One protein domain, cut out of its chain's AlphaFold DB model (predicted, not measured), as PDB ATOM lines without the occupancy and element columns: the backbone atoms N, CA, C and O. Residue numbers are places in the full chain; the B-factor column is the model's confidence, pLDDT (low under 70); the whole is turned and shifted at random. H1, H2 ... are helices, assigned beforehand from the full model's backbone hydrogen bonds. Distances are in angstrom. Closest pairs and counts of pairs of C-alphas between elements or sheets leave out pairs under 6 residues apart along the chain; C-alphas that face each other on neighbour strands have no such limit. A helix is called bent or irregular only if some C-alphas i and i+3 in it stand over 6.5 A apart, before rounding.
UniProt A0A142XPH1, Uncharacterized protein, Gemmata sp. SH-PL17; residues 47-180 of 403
ATOM      1  N   ARG A  47      34.721 -27.791 -14.233       43.78
ATOM      2  CA  ARG A  47      35.440 -28.072 -15.495       43.78
ATOM      3  C   ARG A  47      34.527 -28.753 -16.510       43.78
ATOM      4  O   ARG A  47      34.430 -28.293 -17.642       43.78
ATOM      5  N   ALA A  48      33.789 -29.770 -16.063       42.72
ATOM      6  CA  ALA A  48      32.760 -30.422 -16.870       42.72
ATOM      7  C   ALA A  48      31.671 -29.427 -17.317       42.72
ATOM      8  O   ALA A  48      31.165 -29.521 -18.435       42.72
ATOM      9  N   LEU A  49      31.362 -28.425 -16.483       43.69
ATOM     10  CA  LEU A  49      30.486 -27.314 -16.854       43.69
ATOM     11  C   LEU A  49      31.093 -26.393 -17.914       43.69
ATOM     12  O   LEU A  49      30.443 -26.087 -18.913       43.69
ATOM     13  N   GLU A  50      32.302 -25.882 -17.693       45.59
ATOM     14  CA  GLU A  50      32.924 -24.906 -18.592       45.59
ATOM     15  C   GLU A  50      32.994 -25.439 -20.036       45.59
ATOM     16  O   GLU A  50      32.587 -24.733 -20.972       45.59
ATOM     17  N   ASP A  51      33.390 -26.706 -20.179       54.34
ATOM     18  CA  ASP A  51      33.517 -27.405 -21.458       54.34
ATOM     19  C   ASP A  51      32.159 -27.714 -22.111       54.34
ATOM     20  O   ASP A  51      32.026 -27.606 -23.333       54.34
ATOM     21  N   ALA A  52      31.121 -28.015 -21.324       51.34
ATOM     22  CA  ALA A  52      29.774 -28.259 -21.842       51.34
ATOM     23  C   ALA A  52      29.048 -26.967 -22.272       51.34
ATOM     24  O   ALA A  52      28.326 -26.949 -23.270       51.34
ATOM     25  N   TRP A  53      29.241 -25.853 -21.552       54.81
ATOM     26  CA  TRP A  53      28.389 -24.664 -21.706       54.81
ATOM     27  C   TRP A  53      28.911 -23.605 -22.667       54.81
ATOM     28  O   TRP A  53      28.123 -22.809 -23.179       54.81
ATOM     29  N   LYS A  54      30.228 -23.512 -22.885       58.97
ATOM     30  CA  LYS A  54      30.780 -22.578 -23.879       58.97
ATOM     31  C   LYS A  54      30.235 -22.863 -25.293       58.97
ATOM     32  O   LYS A  54      29.771 -21.913 -25.921       58.97
ATOM     33  N   PRO A  55      30.178 -24.130 -25.755       67.25
ATOM     34  CA  PRO A  55      29.432 -24.524 -26.947       67.25
ATOM     35  C   PRO A  55      28.005 -23.982 -27.027       67.25
ATOM     36  O   PRO A  55      27.612 -23.413 -28.041       67.25
ATOM     37  N   LEU A  56      27.257 -24.120 -25.933       61.06
ATOM     38  CA  LEU A  56      25.830 -23.823 -25.895       61.06
ATOM     39  C   LEU A  56      25.535 -22.319 -25.973       61.06
ATOM     40  O   LEU A  56      24.583 -21.903 -26.624       61.06
ATOM     41  N   ALA A  57      26.367 -21.484 -25.348       58.91
ATOM     42  CA  ALA A  57      26.233 -20.032 -25.460       58.91
ATOM     43  C   ALA A  57      26.637 -19.504 -26.840       58.91
ATOM     44  O   ALA A  57      26.018 -18.568 -27.344       58.91
ATOM     45  N   GLU A  58      27.659 -20.103 -27.456       67.25
ATOM     46  CA  GLU A  58      28.015 -19.804 -28.846       67.25
ATOM     47  C   GLU A  58      26.860 -20.149 -29.787       67.25
ATOM     48  O   GLU A  58      26.524 -19.345 -30.652       67.25
ATOM     49  N   GLU A  59      26.222 -21.299 -29.574       75.19
ATOM     50  CA  GLU A  59      25.015 -21.716 -30.289       75.19
ATOM     51  C   GLU A  59      23.856 -20.744 -30.081       75.19
ATOM     52  O   GLU A  59      23.272 -20.286 -31.054       75.19
ATOM     53  N   LEU A  60      23.551 -20.358 -28.841       72.88
ATOM     54  CA  LEU A  60      22.451 -19.433 -28.568       72.88
ATOM     55  C   LEU A  60      22.673 -18.070 -29.241       72.88
ATOM     56  O   LEU A  60      21.758 -17.516 -29.847       72.88
ATOM     57  N   ALA A  61      23.895 -17.539 -29.171       68.44
ATOM     58  CA  ALA A  61      24.241 -16.286 -29.836       68.44
ATOM     59  C   ALA A  61      24.099 -16.393 -31.364       68.44
ATOM     60  O   ALA A  61      23.569 -15.480 -31.996       68.44
ATOM     61  N   GLN A  62      24.531 -17.514 -31.949       77.06
ATOM     62  CA  GLN A  62      24.372 -17.799 -33.376       77.06
ATOM     63  C   GLN A  62      22.894 -17.923 -33.782       77.06
ATOM     64  O   GLN A  62      22.516 -17.411 -34.833       77.06
ATOM     65  N   ALA A  63      22.052 -18.537 -32.947       79.69
ATOM     66  CA  ALA A  63      20.621 -18.680 -33.203       79.69
ATOM     67  C   ALA A  63      19.916 -17.316 -33.208       79.69
ATOM     68  O   ALA A  63      19.232 -16.984 -34.172       79.69
ATOM     69  N   LEU A  64      20.168 -16.480 -32.194       75.50
ATOM     70  CA  LEU A  64      19.619 -15.119 -32.127       75.50
ATOM     71  C   LEU A  64      20.090 -14.247 -33.301       75.50
ATOM     72  O   LEU A  64      19.331 -13.437 -33.832       75.50
ATOM     73  N   GLN A  65      21.342 -14.418 -33.735       78.62
ATOM     74  CA  GLN A  65      21.875 -13.729 -34.907       78.62
ATOM     75  C   GLN A  65      21.165 -14.161 -36.195       78.62
ATOM     76  O   GLN A  65      20.763 -13.297 -36.974       78.62
ATOM     77  N   LEU A  66      20.994 -15.470 -36.411       83.25
ATOM     78  CA  LEU A  66      20.254 -16.012 -37.556       83.25
ATOM     79  C   LEU A  66      18.811 -15.510 -37.572       83.25
ATOM     80  O   LEU A  66      18.292 -15.135 -38.618       83.25
ATOM     81  N   GLU A  67      18.180 -15.448 -36.408       85.19
ATOM     82  CA  GLU A  67      16.807 -14.989 -36.265       85.19
ATOM     83  C   GLU A  67      16.654 -13.494 -36.586       85.19
ATOM     84  O   GLU A  67      15.723 -13.103 -37.296       85.19
ATOM     85  N   ALA A  68      17.612 -12.664 -36.151       82.19
ATOM     86  CA  ALA A  68      17.672 -11.247 -36.512       82.19
ATOM     87  C   ALA A  68      17.926 -11.050 -38.013       82.19
ATOM     88  O   ALA A  68      17.300 -10.197 -38.640       82.19
ATOM     89  N   GLN A  69      18.828 -11.841 -38.604       85.12
ATOM     90  CA  GLN A  69      19.097 -11.812 -40.044       85.12
ATOM     91  C   GLN A  69      17.862 -12.202 -40.855       85.12
ATOM     92  O   GLN A  69      17.552 -11.525 -41.833       85.12
ATOM     93  N   ALA A  70      17.149 -13.250 -40.440       88.56
ATOM     94  CA  ALA A  70      15.915 -13.694 -41.076       88.56
ATOM     95  C   ALA A  70      14.855 -12.585 -41.035       88.56
ATOM     96  O   ALA A  70      14.281 -12.240 -42.065       88.56
ATOM     97  N   ALA A  71      14.671 -11.949 -39.873       88.94
ATOM     98  CA  ALA A  71      13.758 -10.821 -39.718       88.94
ATOM     99  C   ALA A  71      14.110  -9.639 -40.640       88.94
ATOM    100  O   ALA A  71      13.267  -9.137 -41.383       88.94
ATOM    101  N   LEU A  72      15.361  -9.186 -40.628       87.94
ATOM    102  CA  LEU A  72      15.773  -8.045 -41.447       87.94
ATOM    103  C   LEU A  72      15.738  -8.357 -42.948       87.94
ATOM    104  O   LEU A  72      15.377  -7.485 -43.733       87.94
ATOM    105  N   ALA A  73      16.076  -9.585 -43.349       89.75
ATOM    106  CA  ALA A  73      15.979 -10.017 -44.740       89.75
ATOM    107  C   ALA A  73      14.518 -10.085 -45.201       89.75
ATOM    108  O   ALA A  73      14.205  -9.574 -46.272       89.75
ATOM    109  N   HIS A  74      13.619 -10.617 -44.367       92.94
ATOM    110  CA  HIS A  74      12.180 -10.600 -44.620       92.94
ATOM    111  C   HIS A  74      11.661  -9.179 -44.844       92.94
ATOM    112  O   HIS A  74      10.992  -8.921 -45.833       92.94
ATOM    113  N   ARG A  75      12.037  -8.220 -43.989       91.31
ATOM    114  CA  ARG A  75      11.649  -6.812 -44.181       91.31
ATOM    115  C   ARG A  75      12.267  -6.163 -45.421       91.31
ATOM    116  O   ARG A  75      11.684  -5.220 -45.948       91.31
ATOM    117  N   ALA A  76      13.427  -6.637 -45.873       91.81
ATOM    118  CA  ALA A  76      14.057  -6.165 -47.102       91.81
ATOM    119  C   ALA A  76      13.300  -6.640 -48.354       91.81
ATOM    120  O   ALA A  76      13.130  -5.871 -49.298       91.81
ATOM    121  N   ASP A  77      12.867  -7.904 -48.362       93.56
ATOM    122  CA  ASP A  77      12.136  -8.536 -49.462       93.56
ATOM    123  C   ASP A  77      11.307  -9.723 -48.938       93.56
ATOM    124  O   ASP A  77      11.782 -10.861 -48.863       93.56
ATOM    125  N   GLU A  78      10.049  -9.454 -48.577       93.31
ATOM    126  CA  GLU A  78       9.157 -10.437 -47.941       93.31
ATOM    127  C   GLU A  78       8.879 -11.645 -48.843       93.31
ATOM    128  O   GLU A  78       8.675 -12.755 -48.351       93.31
ATOM    129  N   LYS A  79       8.887 -11.441 -50.169       91.56
ATOM    130  CA  LYS A  79       8.636 -12.504 -51.151       91.56
ATOM    131  C   LYS A  79       9.826 -13.444 -51.264       91.56
ATOM    132  O   LYS A  79       9.639 -14.646 -51.427       91.56
ATOM    133  N   LYS A  80      11.040 -12.895 -51.214       90.81
ATOM    134  CA  LYS A  80      12.275 -13.673 -51.322       90.81
ATOM    135  C   LYS A  80      12.641 -14.376 -50.017       90.81
ATOM    136  O   LYS A  80      13.211 -15.462 -50.062       90.81
ATOM    137  N   PHE A  81      12.328 -13.763 -48.880       90.06
ATOM    138  CA  PHE A  81      12.679 -14.259 -47.551       90.06
ATOM    139  C   PHE A  81      11.415 -14.406 -46.705       90.06
ATOM    140  O   PHE A  81      11.177 -13.636 -45.776       90.06
ATOM    141  N   ALA A  82      10.558 -15.359 -47.064       89.25
ATOM    142  CA  ALA A  82       9.319 -15.599 -46.337       89.25
ATOM    143  C   ALA A  82       9.602 -16.091 -44.906       89.25
ATOM    144  O   ALA A  82      10.488 -16.912 -44.682       89.25
ATOM    145  N   LEU A  83       8.817 -15.607 -43.942       88.25
ATOM    146  CA  LEU A  83       8.805 -16.114 -42.571       88.25
ATOM    147  C   LEU A  83       7.477 -16.816 -42.319       88.25
ATOM    148  O   LEU A  83       6.418 -16.239 -42.561       88.25
ATOM    149  N   ALA A  84       7.514 -18.018 -41.750       79.44
ATOM    150  CA  ALA A  84       6.320 -18.788 -41.382       79.44
ATOM    151  C   ALA A  84       5.560 -18.241 -40.152       79.44
ATOM    152  O   ALA A  84       4.790 -18.946 -39.504       79.44
ATOM    153  N   GLY A  85       5.798 -16.975 -39.815       81.88
ATOM    154  CA  GLY A  85       5.384 -16.328 -38.582       81.88
ATOM    155  C   GLY A  85       6.575 -15.641 -37.925       81.88
ATOM    156  O   GLY A  85       7.672 -16.190 -37.869       81.88
ATOM    157  N   ALA A  86       6.353 -14.421 -37.440       81.50
ATOM    158  CA  ALA A  86       7.375 -13.687 -36.713       81.50
ATOM    159  C   ALA A  86       7.354 -14.082 -35.236       81.50
ATOM    160  O   ALA A  86       6.325 -13.913 -34.570       81.50
ATOM    161  N   SER A  87       8.487 -14.552 -34.720       81.19
ATOM    162  CA  SER A  87       8.676 -14.700 -33.279       81.19
ATOM    163  C   SER A  87       8.604 -13.343 -32.579       81.19
ATOM    164  O   SER A  87       8.675 -12.267 -33.186       81.19
ATOM    165  N   GLU A  88       8.501 -13.381 -31.259       72.31
ATOM    166  CA  GLU A  88       8.553 -12.184 -30.434       72.31
ATOM    167  C   GLU A  88       9.914 -11.453 -30.536       72.31
ATOM    168  O   GLU A  88       9.954 -10.220 -30.524       72.31
ATOM    169  N   PHE A  89      11.022 -12.180 -30.733       74.44
ATOM    170  CA  PHE A  89      12.329 -11.584 -31.039       74.44
ATOM    171  C   PHE A  89      12.360 -10.951 -32.432       74.44
ATOM    172  O   PHE A  89      12.843  -9.834 -32.592       74.44
ATOM    173  N   GLN A  90      11.789 -11.596 -33.446       82.44
ATOM    174  CA  GLN A  90      11.743 -11.029 -34.796       82.44
ATOM    175  C   GLN A  90      10.898  -9.753 -34.849       82.44
ATOM    176  O   GLN A  90      11.305  -8.777 -35.476       82.44
ATOM    177  N   LYS A  91       9.777  -9.710 -34.119       80.81
ATOM    178  CA  LYS A  91       8.983  -8.484 -33.933       80.81
ATOM    179  C   LYS A  91       9.820  -7.369 -33.300       80.81
ATOM    180  O   LYS A  91       9.795  -6.257 -33.811       80.81
ATOM    181  N   ALA A  92      10.632  -7.678 -32.280       68.06
ATOM    182  CA  ALA A  92      11.613  -6.747 -31.698       68.06
ATOM    183  C   ALA A  92      12.518  -6.110 -32.750       68.06
ATOM    184  O   ALA A  92      12.720  -4.893 -32.781       68.06
ATOM    185  N   VAL A  93      13.066  -6.966 -33.608       76.56
ATOM    186  CA  VAL A  93      14.002  -6.579 -34.656       76.56
ATOM    187  C   VAL A  93      13.301  -5.732 -35.715       76.56
ATOM    188  O   VAL A  93      13.870  -4.732 -36.147       76.56
ATOM    189  N   PHE A  94      12.063  -6.067 -36.090       83.19
ATOM    190  CA  PHE A  94      11.264  -5.252 -37.007       83.19
ATOM    191  C   PHE A  94      11.049  -3.844 -36.472       83.19
ATOM    192  O   PHE A  94      11.388  -2.879 -37.145       83.19
ATOM    193  N   THR A  95      10.540  -3.734 -35.246       76.69
ATOM    194  CA  THR A  95      10.281  -2.453 -34.596       76.69
ATOM    195  C   THR A  95      11.533  -1.594 -34.554       76.69
ATOM    196  O   THR A  95      11.499  -0.403 -34.866       76.69
ATOM    197  N   TRP A  96      12.659  -2.183 -34.159       77.06
ATOM    198  CA  TRP A  96      13.923  -1.466 -34.130       77.06
ATOM    199  C   TRP A  96      14.327  -0.976 -35.522       77.06
ATOM    200  O   TRP A  96      14.641   0.203 -35.683       77.06
ATOM    201  N   ALA A  97      14.256  -1.840 -36.536       78.38
ATOM    202  CA  ALA A  97      14.595  -1.473 -37.904       78.38
ATOM    203  C   ALA A  97      13.684  -0.363 -38.455       78.38
ATOM    204  O   ALA A  97      14.160   0.564 -39.115       78.38
ATOM    205  N   ASP A  98      12.395  -0.403 -38.115       82.19
ATOM    206  CA  ASP A  98      11.392   0.598 -38.485       82.19
ATOM    207  C   ASP A  98      11.624   1.960 -37.810       82.19
ATOM    208  O   ASP A  98      11.133   2.984 -38.297       82.19
ATOM    209  N   ASN A  99      12.425   2.008 -36.743       73.19
ATOM    210  CA  ASN A  99      12.833   3.244 -36.073       73.19
ATOM    211  C   ASN A  99      14.216   3.757 -36.503       73.19
ATOM    212  O   ASN A  99      14.566   4.896 -36.192       73.19
ATOM    213  N   LEU A 100      14.981   2.979 -37.276       69.00
ATOM    214  CA  LEU A 100      16.242   3.450 -37.846       69.00
ATOM    215  C   LEU A 100      16.012   4.584 -38.848       69.00
ATOM    216  O   LEU A 100      15.033   4.586 -39.607       69.00
ATOM    217  N   LYS A 101      16.987   5.502 -38.916       76.50
ATOM    218  CA  LYS A 101      17.090   6.467 -40.020       76.50
ATOM    219  C   LYS A 101      17.085   5.716 -41.362       76.50
ATOM    220  O   LYS A 101      17.696   4.646 -41.428       76.50
ATOM    221  N   PRO A 102      16.472   6.262 -42.429       86.19
ATOM    222  CA  PRO A 102      16.352   5.572 -43.717       86.19
ATOM    223  C   PRO A 102      17.676   5.004 -44.254       86.19
ATOM    224  O   PRO A 102      17.716   3.853 -44.683       86.19
ATOM    225  N   GLU A 103      18.768   5.765 -44.128       78.31
ATOM    226  CA  GLU A 103      20.123   5.359 -44.537       78.31
ATOM    227  C   GLU A 103      20.562   4.055 -43.843       78.31
ATOM    228  O   GLU A 103      21.037   3.107 -44.466       78.31
ATOM    229  N   LEU A 104      20.371   4.004 -42.523       68.81
ATOM    230  CA  LEU A 104      20.801   2.905 -41.662       68.81
ATOM    231  C   LEU A 104      19.894   1.691 -41.814       68.81
ATOM    232  O   LEU A 104      20.372   0.559 -41.805       68.81
ATOM    233  N   ARG A 105      18.594   1.931 -42.004       83.12
ATOM    234  CA  ARG A 105      17.615   0.887 -42.302       83.12
ATOM    235  C   ARG A 105      17.971   0.160 -43.590       83.12
ATOM    236  O   ARG A 105      18.013  -1.065 -43.602       83.12
ATOM    237  N   LYS A 106      18.295   0.908 -44.648       83.31
ATOM    238  CA  LYS A 106      18.725   0.329 -45.922       83.31
ATOM    239  C   LYS A 106      19.985  -0.520 -45.751       83.31
ATOM    240  O   LYS A 106      20.009  -1.662 -46.191       83.31
ATOM    241  N   VAL A 107      20.998  -0.014 -45.041       74.50
ATOM    242  CA  VAL A 107      22.222  -0.783 -44.748       74.50
ATOM    243  C   VAL A 107      21.919  -2.063 -43.957       74.50
ATOM    244  O   VAL A 107      22.487  -3.112 -44.267       74.50
ATOM    245  N   ALA A 108      21.026  -1.998 -42.963       73.00
ATOM    246  CA  ALA A 108      20.593  -3.158 -42.184       73.00
ATOM    247  C   ALA A 108      19.960  -4.232 -43.079       73.00
ATOM    248  O   ALA A 108      20.363  -5.396 -43.039       73.00
ATOM    249  N   PHE A 109      19.005  -3.816 -43.909       86.31
ATOM    250  CA  PHE A 109      18.253  -4.670 -44.824       86.31
ATOM    251  C   PHE A 109      19.155  -5.284 -45.899       86.31
ATOM    252  O   PHE A 109      19.158  -6.501 -46.061       86.31
ATOM    253  N   ASP A 110      20.009  -4.491 -46.547       82.38
ATOM    254  CA  ASP A 110      20.934  -4.971 -47.582       82.38
ATOM    255  C   ASP A 110      21.997  -5.924 -47.010       82.38
ATOM    256  O   ASP A 110      22.417  -6.882 -47.665       82.38
ATOM    257  N   SER A 111      22.475  -5.677 -45.785       75.50
ATOM    258  CA  SER A 111      23.407  -6.585 -45.102       75.50
ATOM    259  C   SER A 111      22.736  -7.915 -44.766       75.50
ATOM    260  O   SER A 111      23.284  -8.981 -45.059       75.50
ATOM    261  N   ALA A 112      21.528  -7.860 -44.203       81.19
ATOM    262  CA  ALA A 112      20.769  -9.046 -43.842       81.19
ATOM    263  C   ALA A 112      20.360  -9.860 -45.072       81.19
ATOM    264  O   ALA A 112      20.568 -11.065 -45.077       81.19
ATOM    265  N   ALA A 113      19.872  -9.223 -46.138       83.31
ATOM    266  CA  ALA A 113      19.517  -9.891 -47.387       83.31
ATOM    267  C   ALA A 113      20.728 -10.581 -48.034       83.31
ATOM    268  O   ALA A 113      20.613 -11.717 -48.494       83.31
ATOM    269  N   ARG A 114      21.908  -9.939 -48.032       82.62
ATOM    270  CA  ARG A 114      23.151 -10.556 -48.529       82.62
ATOM    271  C   ARG A 114      23.575 -11.758 -47.692       82.62
ATOM    272  O   ARG A 114      23.896 -12.792 -48.263       82.62
ATOM    273  N   ALA A 115      23.553 -11.639 -46.367       78.00
ATOM    274  CA  ALA A 115      23.903 -12.746 -45.479       78.00
ATOM    275  C   ALA A 115      22.875 -13.891 -45.541       78.00
ATOM    276  O   ALA A 115      23.230 -15.060 -45.465       78.00
ATOM    277  N   SER A 116      21.602 -13.566 -45.739       80.94
ATOM    278  CA  SER A 116      20.519 -14.528 -45.931       80.94
ATOM    279  C   SER A 116      20.589 -15.247 -47.276       80.94
ATOM    280  O   SER A 116      20.202 -16.412 -47.356       80.94
ATOM    281  N   ALA A 117      21.099 -14.581 -48.313       82.00
ATOM    282  CA  ALA A 117      21.365 -15.160 -49.630       82.00
ATOM    283  C   ALA A 117      22.710 -15.909 -49.708       82.00
ATOM    284  O   ALA A 117      23.037 -16.469 -50.756       82.00
ATOM    285  N   GLU A 118      23.498 -15.908 -48.629       82.56
ATOM    286  CA  GLU A 118      24.756 -16.642 -48.538       82.56
ATOM    287  C   GLU A 118      24.507 -18.141 -48.778       82.56
ATOM    288  O   GLU A 118      23.586 -18.740 -48.216       82.56
ATOM    289  N   LEU A 119      25.327 -18.756 -49.639       75.06
ATOM    290  CA  LEU A 119      25.191 -20.170 -49.986       75.06
ATOM    291  C   LEU A 119      25.298 -21.045 -48.730       75.06
ATOM    292  O   LEU A 119      26.106 -20.779 -47.836       75.06
ATOM    293  N   ALA A 120      24.539 -22.145 -48.705       78.12
ATOM    294  CA  ALA A 120      24.484 -23.056 -47.562       78.12
ATOM    295  C   ALA A 120      25.867 -23.482 -47.013       78.12
ATOM    296  O   ALA A 120      26.007 -23.514 -45.793       78.12
ATOM    297  N   PRO A 121      26.915 -23.748 -47.826       78.38
ATOM    298  CA  PRO A 121      28.246 -24.074 -47.305       78.38
ATOM    299  C   PRO A 121      28.922 -22.928 -46.540       78.38
ATOM    300  O   PRO A 121      29.516 -23.165 -45.491       78.38
ATOM    301  N   ALA A 122      28.811 -21.690 -47.025       78.75
ATOM    302  CA  ALA A 122      29.408 -20.524 -46.372       78.75
ATOM    303  C   ALA A 122      28.649 -20.176 -45.077       78.75
ATOM    304  O   ALA A 122      29.258 -19.975 -44.023       78.75
ATOM    305  N   ARG A 123      27.316 -20.313 -45.101       81.31
ATOM    306  CA  ARG A 123      26.476 -20.251 -43.900       81.31
ATOM    307  C   ARG A 123      26.844 -21.332 -42.879       81.31
ATOM    308  O   ARG A 123      27.021 -21.013 -41.710       81.31
ATOM    309  N   LYS A 124      27.024 -22.588 -43.304       81.75
ATOM    310  CA  LYS A 124      27.473 -23.687 -42.429       81.75
ATOM    311  C   LYS A 124      28.860 -23.429 -41.841       81.75
ATOM    312  O   LYS A 124      29.077 -23.741 -40.680       81.75
ATOM    313  N   ALA A 125      29.785 -22.837 -42.595       81.31
ATOM    314  CA  ALA A 125      31.099 -22.469 -42.066       81.31
ATOM    315  C   ALA A 125      30.993 -21.385 -40.977       81.31
ATOM    316  O   ALA A 125      31.662 -21.462 -39.946       81.31
ATOM    317  N   ARG A 126      30.114 -20.400 -41.184       75.56
ATOM    318  CA  ARG A 126      29.877 -19.283 -40.264       75.56
ATOM    319  C   ARG A 126      29.107 -19.683 -39.003       75.56
ATOM    320  O   ARG A 126      29.458 -19.256 -37.904       75.56
ATOM    321  N   PHE A 127      28.084 -20.514 -39.161       80.25
ATOM    322  CA  PHE A 127      27.222 -21.041 -38.104       80.25
ATOM    323  C   PHE A 127      27.505 -22.528 -37.889       80.25
ATOM    324  O   PHE A 127      26.607 -23.364 -37.908       80.25
ATOM    325  N   SER A 128      28.782 -22.864 -37.700       80.44
ATOM    326  CA  SER A 128      29.270 -24.249 -37.630       80.44
ATOM    327  C   SER A 128      28.624 -25.100 -36.542       80.44
ATOM    328  O   SER A 128      28.651 -26.327 -36.628       80.44
ATOM    329  N   ARG A 129      28.018 -24.471 -35.530       80.62
ATOM    330  CA  ARG A 129      27.276 -25.177 -34.487       80.62
ATOM    331  C   ARG A 129      25.784 -25.328 -34.778       80.62
ATOM    332  O   ARG A 129      25.154 -26.154 -34.133       80.62
ATOM    333  N   LEU A 130      25.250 -24.595 -35.754       86.38
ATOM    334  CA  LEU A 130      23.852 -24.630 -36.194       86.38
ATOM    335  C   LEU A 130      23.744 -24.917 -37.707       86.38
ATOM    336  O   LEU A 130      23.062 -24.181 -38.423       86.38
ATOM    337  N   PRO A 131      24.419 -25.957 -38.234       83.56
ATOM    338  CA  PRO A 131      24.537 -26.153 -39.678       83.56
ATOM    339  C   PRO A 131      23.197 -26.453 -40.364       83.56
ATOM    340  O   PRO A 131      23.064 -26.220 -41.566       83.56
ATOM    341  N   ASP A 132      22.230 -26.967 -39.608       87.31
ATOM    342  CA  ASP A 132      20.943 -27.441 -40.117       87.31
ATOM    343  C   ASP A 132      19.801 -26.450 -39.870       87.31
ATOM    344  O   ASP A 132      18.665 -26.732 -40.241       87.31
ATOM    345  N   ILE A 133      20.086 -25.299 -39.247       87.75
ATOM    346  CA  ILE A 133      19.083 -24.249 -39.075       87.75
ATOM    347  C   ILE A 133      18.961 -23.466 -40.376       87.75
ATOM    348  O   ILE A 133      19.915 -22.830 -40.837       87.75
ATOM    349  N   ASP A 134      17.765 -23.497 -40.953       88.06
ATOM    350  CA  ASP A 134      17.426 -22.743 -42.148       88.06
ATOM    351  C   ASP A 134      16.587 -21.512 -41.787       88.06
ATOM    352  O   ASP A 134      15.410 -21.657 -41.451       88.06
ATOM    353  N   PRO A 135      17.142 -20.287 -41.858       85.06
ATOM    354  CA  PRO A 135      16.396 -19.074 -41.526       85.06
ATOM    355  C   PRO A 135      15.214 -18.790 -42.466       85.06
ATOM    356  O   PRO A 135      14.398 -17.931 -42.140       85.06
ATOM    357  N   HIS A 136      15.120 -19.503 -43.596       83.06
ATOM    358  CA  HIS A 136      14.080 -19.341 -44.622       83.06
ATOM    359  C   HIS A 136      13.081 -20.500 -44.671       83.06
ATOM    360  O   HIS A 136      12.239 -20.550 -45.566       83.06
ATOM    361  N   GLY A 137      13.197 -21.459 -43.750       82.75
ATOM    362  CA  GLY A 137      12.304 -22.611 -43.695       82.75
ATOM    363  C   GLY A 137      10.899 -22.257 -43.197       82.75
ATOM    364  O   GLY A 137      10.659 -21.202 -42.611       82.75
ATOM    365  N   GLU A 138       9.969 -23.202 -43.339       83.00
ATOM    366  CA  GLU A 138       8.593 -23.086 -42.820       83.00
ATOM    367  C   GLU A 138       8.504 -23.094 -41.279       83.00
ATOM    368  O   GLU A 138       7.425 -22.997 -40.701       83.00
ATOM    369  N   VAL A 139       9.631 -23.242 -40.586       85.94
ATOM    370  CA  VAL A 139       9.717 -23.283 -39.126       85.94
ATOM    371  C   VAL A 139      10.606 -22.131 -38.676       85.94
ATOM    372  O   VAL A 139      11.660 -21.909 -39.266       85.94
ATOM    373  N   SER A 140      10.230 -21.408 -37.620       83.06
ATOM    374  CA  SER A 140      11.061 -20.314 -37.102       83.06
ATOM    375  C   SER A 140      12.444 -20.808 -36.650       83.06
ATOM    376  O   SER A 140      12.603 -21.951 -36.211       83.06
ATOM    377  N   VAL A 141      13.453 -19.932 -36.721       84.19
ATOM    378  CA  VAL A 141      14.814 -20.214 -36.221       84.19
ATOM    379  C   VAL A 141      14.780 -20.656 -34.759       84.19
ATOM    380  O   VAL A 141      15.436 -21.630 -34.400       84.19
ATOM    381  N   GLU A 142      13.963 -19.995 -33.940       81.62
ATOM    382  CA  GLU A 142      13.702 -20.357 -32.549       81.62
ATOM    383  C   GLU A 142      13.229 -21.810 -32.405       81.62
ATOM    384  O   GLU A 142      13.820 -22.588 -31.656       81.62
ATOM    385  N   ALA A 143      12.194 -22.214 -33.148       83.31
ATOM    386  CA  ALA A 143      11.643 -23.561 -33.052       83.31
ATOM    387  C   ALA A 143      12.629 -24.624 -33.575       83.31
ATOM    388  O   ALA A 143      12.755 -25.704 -32.983       83.31
ATOM    389  N   GLN A 144      13.379 -24.314 -34.638       88.69
ATOM    390  CA  GLN A 144      14.464 -25.167 -35.131       88.69
ATOM    391  C   GLN A 144      15.583 -25.312 -34.090       88.69
ATOM    392  O   GLN A 144      16.053 -26.424 -33.833       88.69
ATOM    393  N   TYR A 145      15.970 -24.216 -33.436       85.25
ATOM    394  CA  TYR A 145      17.002 -24.205 -32.406       85.25
ATOM    395  C   TYR A 145      16.568 -24.936 -31.135       85.25
ATOM    396  O   TYR A 145      17.324 -25.748 -30.610       85.25
ATOM    397  N   ALA A 146      15.331 -24.740 -30.676       79.06
ATOM    398  CA  ALA A 146      14.775 -25.470 -29.543       79.06
ATOM    399  C   ALA A 146      14.772 -26.987 -29.799       79.06
ATOM    400  O   ALA A 146      15.097 -27.774 -28.905       79.06
ATOM    401  N   LYS A 147      14.464 -27.412 -31.032       85.06
ATOM    402  CA  LYS A 147      14.589 -28.817 -31.447       85.06
ATOM    403  C   LYS A 147      16.048 -29.282 -31.421       85.06
ATOM    404  O   LYS A 147      16.324 -30.334 -30.848       85.06
ATOM    405  N   HIS A 148      16.971 -28.502 -31.990       83.75
ATOM    406  CA  HIS A 148      18.406 -28.805 -31.997       83.75
ATOM    407  C   HIS A 148      18.955 -28.981 -30.571       83.75
ATOM    408  O   HIS A 148      19.566 -30.000 -30.246       83.75
ATOM    409  N   LEU A 149      18.645 -28.048 -29.673       77.06
ATOM    410  CA  LEU A 149      19.065 -28.085 -28.277       77.06
ATOM    411  C   LEU A 149      18.553 -29.303 -27.516       77.06
ATOM    412  O   LEU A 149      19.332 -29.930 -26.807       77.06
ATOM    413  N   ARG A 150      17.278 -29.681 -27.681       74.69
ATOM    414  CA  ARG A 150      16.720 -30.873 -27.014       74.69
ATOM    415  C   ARG A 150      17.493 -32.144 -27.359       74.69
ATOM    416  O   ARG A 150      17.634 -33.015 -26.509       74.69
ATOM    417  N   THR A 151      17.999 -32.245 -28.590       78.44
ATOM    418  CA  THR A 151      18.790 -33.410 -29.012       78.44
ATOM    419  C   THR A 151      20.204 -33.406 -28.441       78.44
ATOM    420  O   THR A 151      20.751 -34.467 -28.154       78.44
ATOM    421  N   ARG A 152      20.798 -32.222 -28.254       71.88
ATOM    422  CA  ARG A 152      22.221 -32.076 -27.925       71.88
ATOM    423  C   ARG A 152      22.493 -31.859 -26.438       71.88
ATOM    424  O   ARG A 152      23.549 -32.237 -25.940       71.88
ATOM    425  N   ALA A 153      21.545 -31.253 -25.738       65.56
ATOM    426  CA  ALA A 153      21.630 -30.904 -24.332       65.56
ATOM    427  C   ALA A 153      20.295 -31.234 -23.640       65.56
ATOM    428  O   ALA A 153      19.567 -30.326 -23.242       65.56
ATOM    429  N   PRO A 154      19.958 -32.529 -23.470       59.19
ATOM    430  CA  PRO A 154      18.681 -32.956 -22.884       59.19
ATOM    431  C   PRO A 154      18.476 -32.475 -21.437       59.19
ATOM    432  O   PRO A 154      17.357 -32.488 -20.935       59.19
ATOM    433  N   LEU A 155      19.549 -32.025 -20.775       47.28
ATOM    434  CA  LEU A 155      19.517 -31.417 -19.443       47.28
ATOM    435  C   LEU A 155      19.037 -29.954 -19.447       47.28
ATOM    436  O   LEU A 155      18.682 -29.434 -18.393       47.28
ATOM    437  N   VAL A 156      19.016 -29.280 -20.601       51.94
ATOM    438  CA  VAL A 156      18.453 -27.931 -20.716       51.94
ATOM    439  C   VAL A 156      16.936 -28.063 -20.769       51.94
ATOM    440  O   VAL A 156      16.368 -28.538 -21.754       51.94
ATOM    441  N   SER A 157      16.276 -27.683 -19.676       52.28
ATOM    442  CA  SER A 157      14.830 -27.835 -19.558       52.28
ATOM    443  C   SER A 157      14.100 -26.975 -20.594       52.28
ATOM    444  O   SER A 157      14.532 -25.879 -20.956       52.28
ATOM    445  N   LYS A 158      12.945 -27.465 -21.053       53.91
ATOM    446  CA  LYS A 158      12.038 -26.722 -21.939       53.91
ATOM    447  C   LYS A 158      11.696 -25.340 -21.358       53.91
ATOM    448  O   LYS A 158      11.741 -24.367 -22.096       53.91
ATOM    449  N   ALA A 159      11.485 -25.255 -20.043       52.28
ATOM    450  CA  ALA A 159      11.207 -24.007 -19.333       52.28
ATOM    451  C   ALA A 159      12.354 -22.984 -19.435       52.28
ATOM    452  O   ALA A 159      12.104 -21.799 -19.615       52.28
ATOM    453  N   MET A 160      13.615 -23.435 -19.383       51.56
ATOM    454  CA  MET A 160      14.776 -22.552 -19.532       51.56
ATOM    455  C   MET A 160      14.864 -21.951 -20.942       51.56
ATOM    456  O   MET A 160      15.284 -20.809 -21.099       51.56
ATOM    457  N   LEU A 161      14.457 -22.704 -21.969       52.66
ATOM    458  CA  LEU A 161      14.413 -22.216 -23.351       52.66
ATOM    459  C   LEU A 161      13.212 -21.313 -23.603       52.66
ATOM    460  O   LEU A 161      13.362 -20.276 -24.242       52.66
ATOM    461  N   GLU A 162      12.056 -21.659 -23.049       56.94
ATOM    462  CA  GLU A 162      10.858 -20.821 -23.126       56.94
ATOM    463  C   GLU A 162      11.072 -19.468 -22.426       56.94
ATOM    464  O   GLU A 162      10.660 -18.440 -22.949       56.94
ATOM    465  N   ASP A 163      11.827 -19.409 -21.324       55.03
ATOM    466  CA  ASP A 163      12.229 -18.134 -20.706       55.03
ATOM    467  C   ASP A 163      13.185 -17.308 -21.591       55.03
ATOM    468  O   ASP A 163      13.192 -16.069 -21.563       55.03
ATOM    469  N   VAL A 164      14.017 -17.976 -22.397       51.22
ATOM    470  CA  VAL A 164      14.945 -17.303 -23.312       51.22
ATOM    471  C   VAL A 164      14.219 -16.764 -24.543       51.22
ATOM    472  O   VAL A 164      14.587 -15.671 -24.985       51.22
ATOM    473  N   PHE A 165      13.190 -17.437 -25.057       51.91
ATOM    474  CA  PHE A 165      12.578 -17.065 -26.335       51.91
ATOM    475  C   PHE A 165      11.094 -16.632 -26.271       51.91
ATOM    476  O   PHE A 165      10.714 -15.654 -26.919       51.91
ATOM    477  N   ASP A 166      10.269 -17.220 -25.408       51.66
ATOM    478  CA  ASP A 166       8.824 -17.366 -25.654       51.66
ATOM    479  C   ASP A 166       7.924 -16.332 -24.928       51.66
ATOM    480  O   ASP A 166       6.848 -16.621 -24.406       51.66
ATOM    481  N   GLY A 167       8.329 -15.054 -24.921       47.81
ATOM    482  CA  GLY A 167       7.323 -13.974 -24.841       47.81
ATOM    483  C   GLY A 167       7.573 -12.801 -23.900       47.81
ATOM    484  O   GLY A 167       6.852 -11.803 -23.975       47.81
ATOM    485  N   ASP A 168       8.600 -12.835 -23.053       49.50
ATOM    486  CA  ASP A 168       8.949 -11.651 -22.251       49.50
ATOM    487  C   ASP A 168       9.565 -10.556 -23.135       49.50
ATOM    488  O   ASP A 168       9.274  -9.369 -22.999       49.50
ATOM    489  N   LEU A 169      10.336 -10.974 -24.139       45.00
ATOM    490  CA  LEU A 169      11.027 -10.071 -25.045       45.00
ATOM    491  C   LEU A 169      10.068  -9.201 -25.867       45.00
ATOM    492  O   LEU A 169      10.265  -7.995 -25.947       45.00
ATOM    493  N   ALA A 170       8.990  -9.751 -26.427       45.84
ATOM    494  CA  ALA A 170       8.054  -8.904 -27.159       45.84
ATOM    495  C   ALA A 170       7.067  -8.141 -26.299       45.84
ATOM    496  O   ALA A 170       6.610  -7.082 -26.721       45.84
ATOM    497  N   LYS A 171       6.740  -8.616 -25.092       50.97
ATOM    498  CA  LYS A 171       6.063  -7.750 -24.122       50.97
ATOM    499  C   LYS A 171       6.932  -6.528 -23.822       50.97
ATOM    500  O   LYS A 171       6.408  -5.422 -23.738       50.97
ATOM    501  N   GLN A 172       8.251  -6.701 -23.754       49.91
ATOM    502  CA  GLN A 172       9.206  -5.611 -23.554       49.91
ATOM    503  C   GLN A 172       9.362  -4.726 -24.792       49.91
ATOM    504  O   GLN A 172       9.419  -3.511 -24.649       49.91
ATOM    505  N   VAL A 173       9.363  -5.290 -26.000       45.34
ATOM    506  CA  VAL A 173       9.352  -4.513 -27.253       45.34
ATOM    507  C   VAL A 173       8.084  -3.688 -27.351       45.34
ATOM    508  O   VAL A 173       8.177  -2.479 -27.519       45.34
ATOM    509  N   LYS A 174       6.915  -4.300 -27.135       50.41
ATOM    510  CA  LYS A 174       5.632  -3.592 -27.089       50.41
ATOM    511  C   LYS A 174       5.607  -2.526 -25.997       50.41
ATOM    512  O   LYS A 174       5.032  -1.466 -26.201       50.41
ATOM    513  N   ALA A 175       6.254  -2.756 -24.852       51.81
ATOM    514  CA  ALA A 175       6.402  -1.745 -23.805       51.81
ATOM    515  C   ALA A 175       7.353  -0.599 -24.209       51.81
ATOM    516  O   ALA A 175       7.114   0.548 -23.839       51.81
ATOM    517  N   LEU A 176       8.413  -0.877 -24.976       45.25
ATOM    518  CA  LEU A 176       9.328   0.132 -25.525       45.25
ATOM    519  C   LEU A 176       8.665   0.957 -26.643       45.25
ATOM    520  O   LEU A 176       8.854   2.175 -26.683       45.25
ATOM    521  N   GLU A 177       7.856   0.313 -27.488       49.66
ATOM    522  CA  GLU A 177       6.988   0.946 -28.489       49.66
ATOM    523  C   GLU A 177       5.939   1.840 -27.830       49.66
ATOM    524  O   GLU A 177       5.863   3.028 -28.137       49.66
ATOM    525  N   ALA A 178       5.178   1.297 -26.873       51.44
ATOM    526  CA  ALA A 178       4.131   2.020 -26.152       51.44
ATOM    527  C   ALA A 178       4.685   3.199 -25.338       51.44
ATOM    528  O   ALA A 178       3.994   4.195 -25.139       51.44
ATOM    529  N   ALA A 179       5.942   3.121 -24.893       47.59
ATOM    530  CA  ALA A 179       6.612   4.219 -24.207       47.59
ATOM    531  C   ALA A 179       7.157   5.309 -25.156       47.59
ATOM    532  O   ALA A 179       7.713   6.292 -24.668       47.59
ATOM    533  N   GLY A 180       7.060   5.148 -26.484       44.31
ATOM    534  CA  GLY A 180       7.588   6.104 -27.469       44.31
ATOM    535  C   GLY A 180       9.120   6.244 -27.457       44.31
ATOM    536  O   GLY A 180       9.670   7.189 -28.021       44.31
TER     537      GLY A 180
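Overview. This is residues 47 to 180 of the 403 residues of an uncharacterized protein of Gemmata sp. SH-PL17 (UniProt A0A142XPH1). One long helix, H1, runs as a spine through the domain: the loosely closed hairpin of H2 and H3 packs across its last part, residues 67 to 76, while H5 runs side by side with its residues 63 to 67 in the opposite direction. H7 packs on H2, H6 lies between H5 and H7 along the chain, and the short H4 touches no helix. The printed part has 134 residues with seven named helices, H1 to H7 in order, and no named strand; its class is all helix. It is compact, with a radius of gyration of the C-alphas of 15.5 A, and spans 48 by 38 by 27 A.

Along the chain. H1, residues 47 to 76, is 44.0 A long from C-alpha 47 at (35.440, -28.072, -15.495) to C-alpha 76 at (14.057, -6.165, -47.102). It is neither bent nor irregular, but only just: C-alphas 52 and 55 are 6.3 A apart. H2 holds residues 88 to 99, 17.0 A, and H3 residues 102 to 116, 20.6 A. H4 is residues 120 to 126, H5 residues 141 to 152, 16.3 A, and H6 residues 158 to 165. H7, residues 168 to 178, is 15.0 A long and ends at C-alpha 178, (4.131, 2.020, -26.152).

Arrangement. H1 and H2 are the hub, touching three helices each. H1 touches H3 with residues 69 to 76 alone, closest at the C-alphas of Ala 73 and Ala 113, 4.4 A, at a steep tilt of 62 degrees, opposite ways. It touches H2 with residues 67 to 75 alone, closest at the C-alphas of Ala 71 and Gln 90, 5.3 A, at a steep tilt of 50 degrees, the same way. H5 touches H1 with residues 141 to 145 alone, closest at the C-alphas of Glu 67 and Val 141, 5.6 A, at a shallow tilt of 20 degrees, opposite ways. The hairpin helices H2 and H3 only just touch, with 3 pairs of C-alphas within 8 A, the closest those of Ala 97 and Arg 105, 5.8 A. H7 touches H2, closest at the C-alphas of Glu 88 and Ala 170, 4.7 A, at a shallow tilt of 27 degrees. H6 is close but not clearly touching to H5, with the C-alphas of Ala 146 and Leu 161 7.0 A apart. H4 is apart from H1. In H2 to H7 every O i to N i+4 pair is within hydrogen-bond range; in H1 24 of 26 are.

Size, cuts and confidence. The C-alphas farthest apart, of Arg 47 and Pro 102, are 47.9 A apart. The printed part has no cut. The links H1 to H2 and H4 to H5 are long. Mean pLDDT of the printed part is 72.7; 44 residues are under 70, among them residues 47 to 58 and 153 to 180.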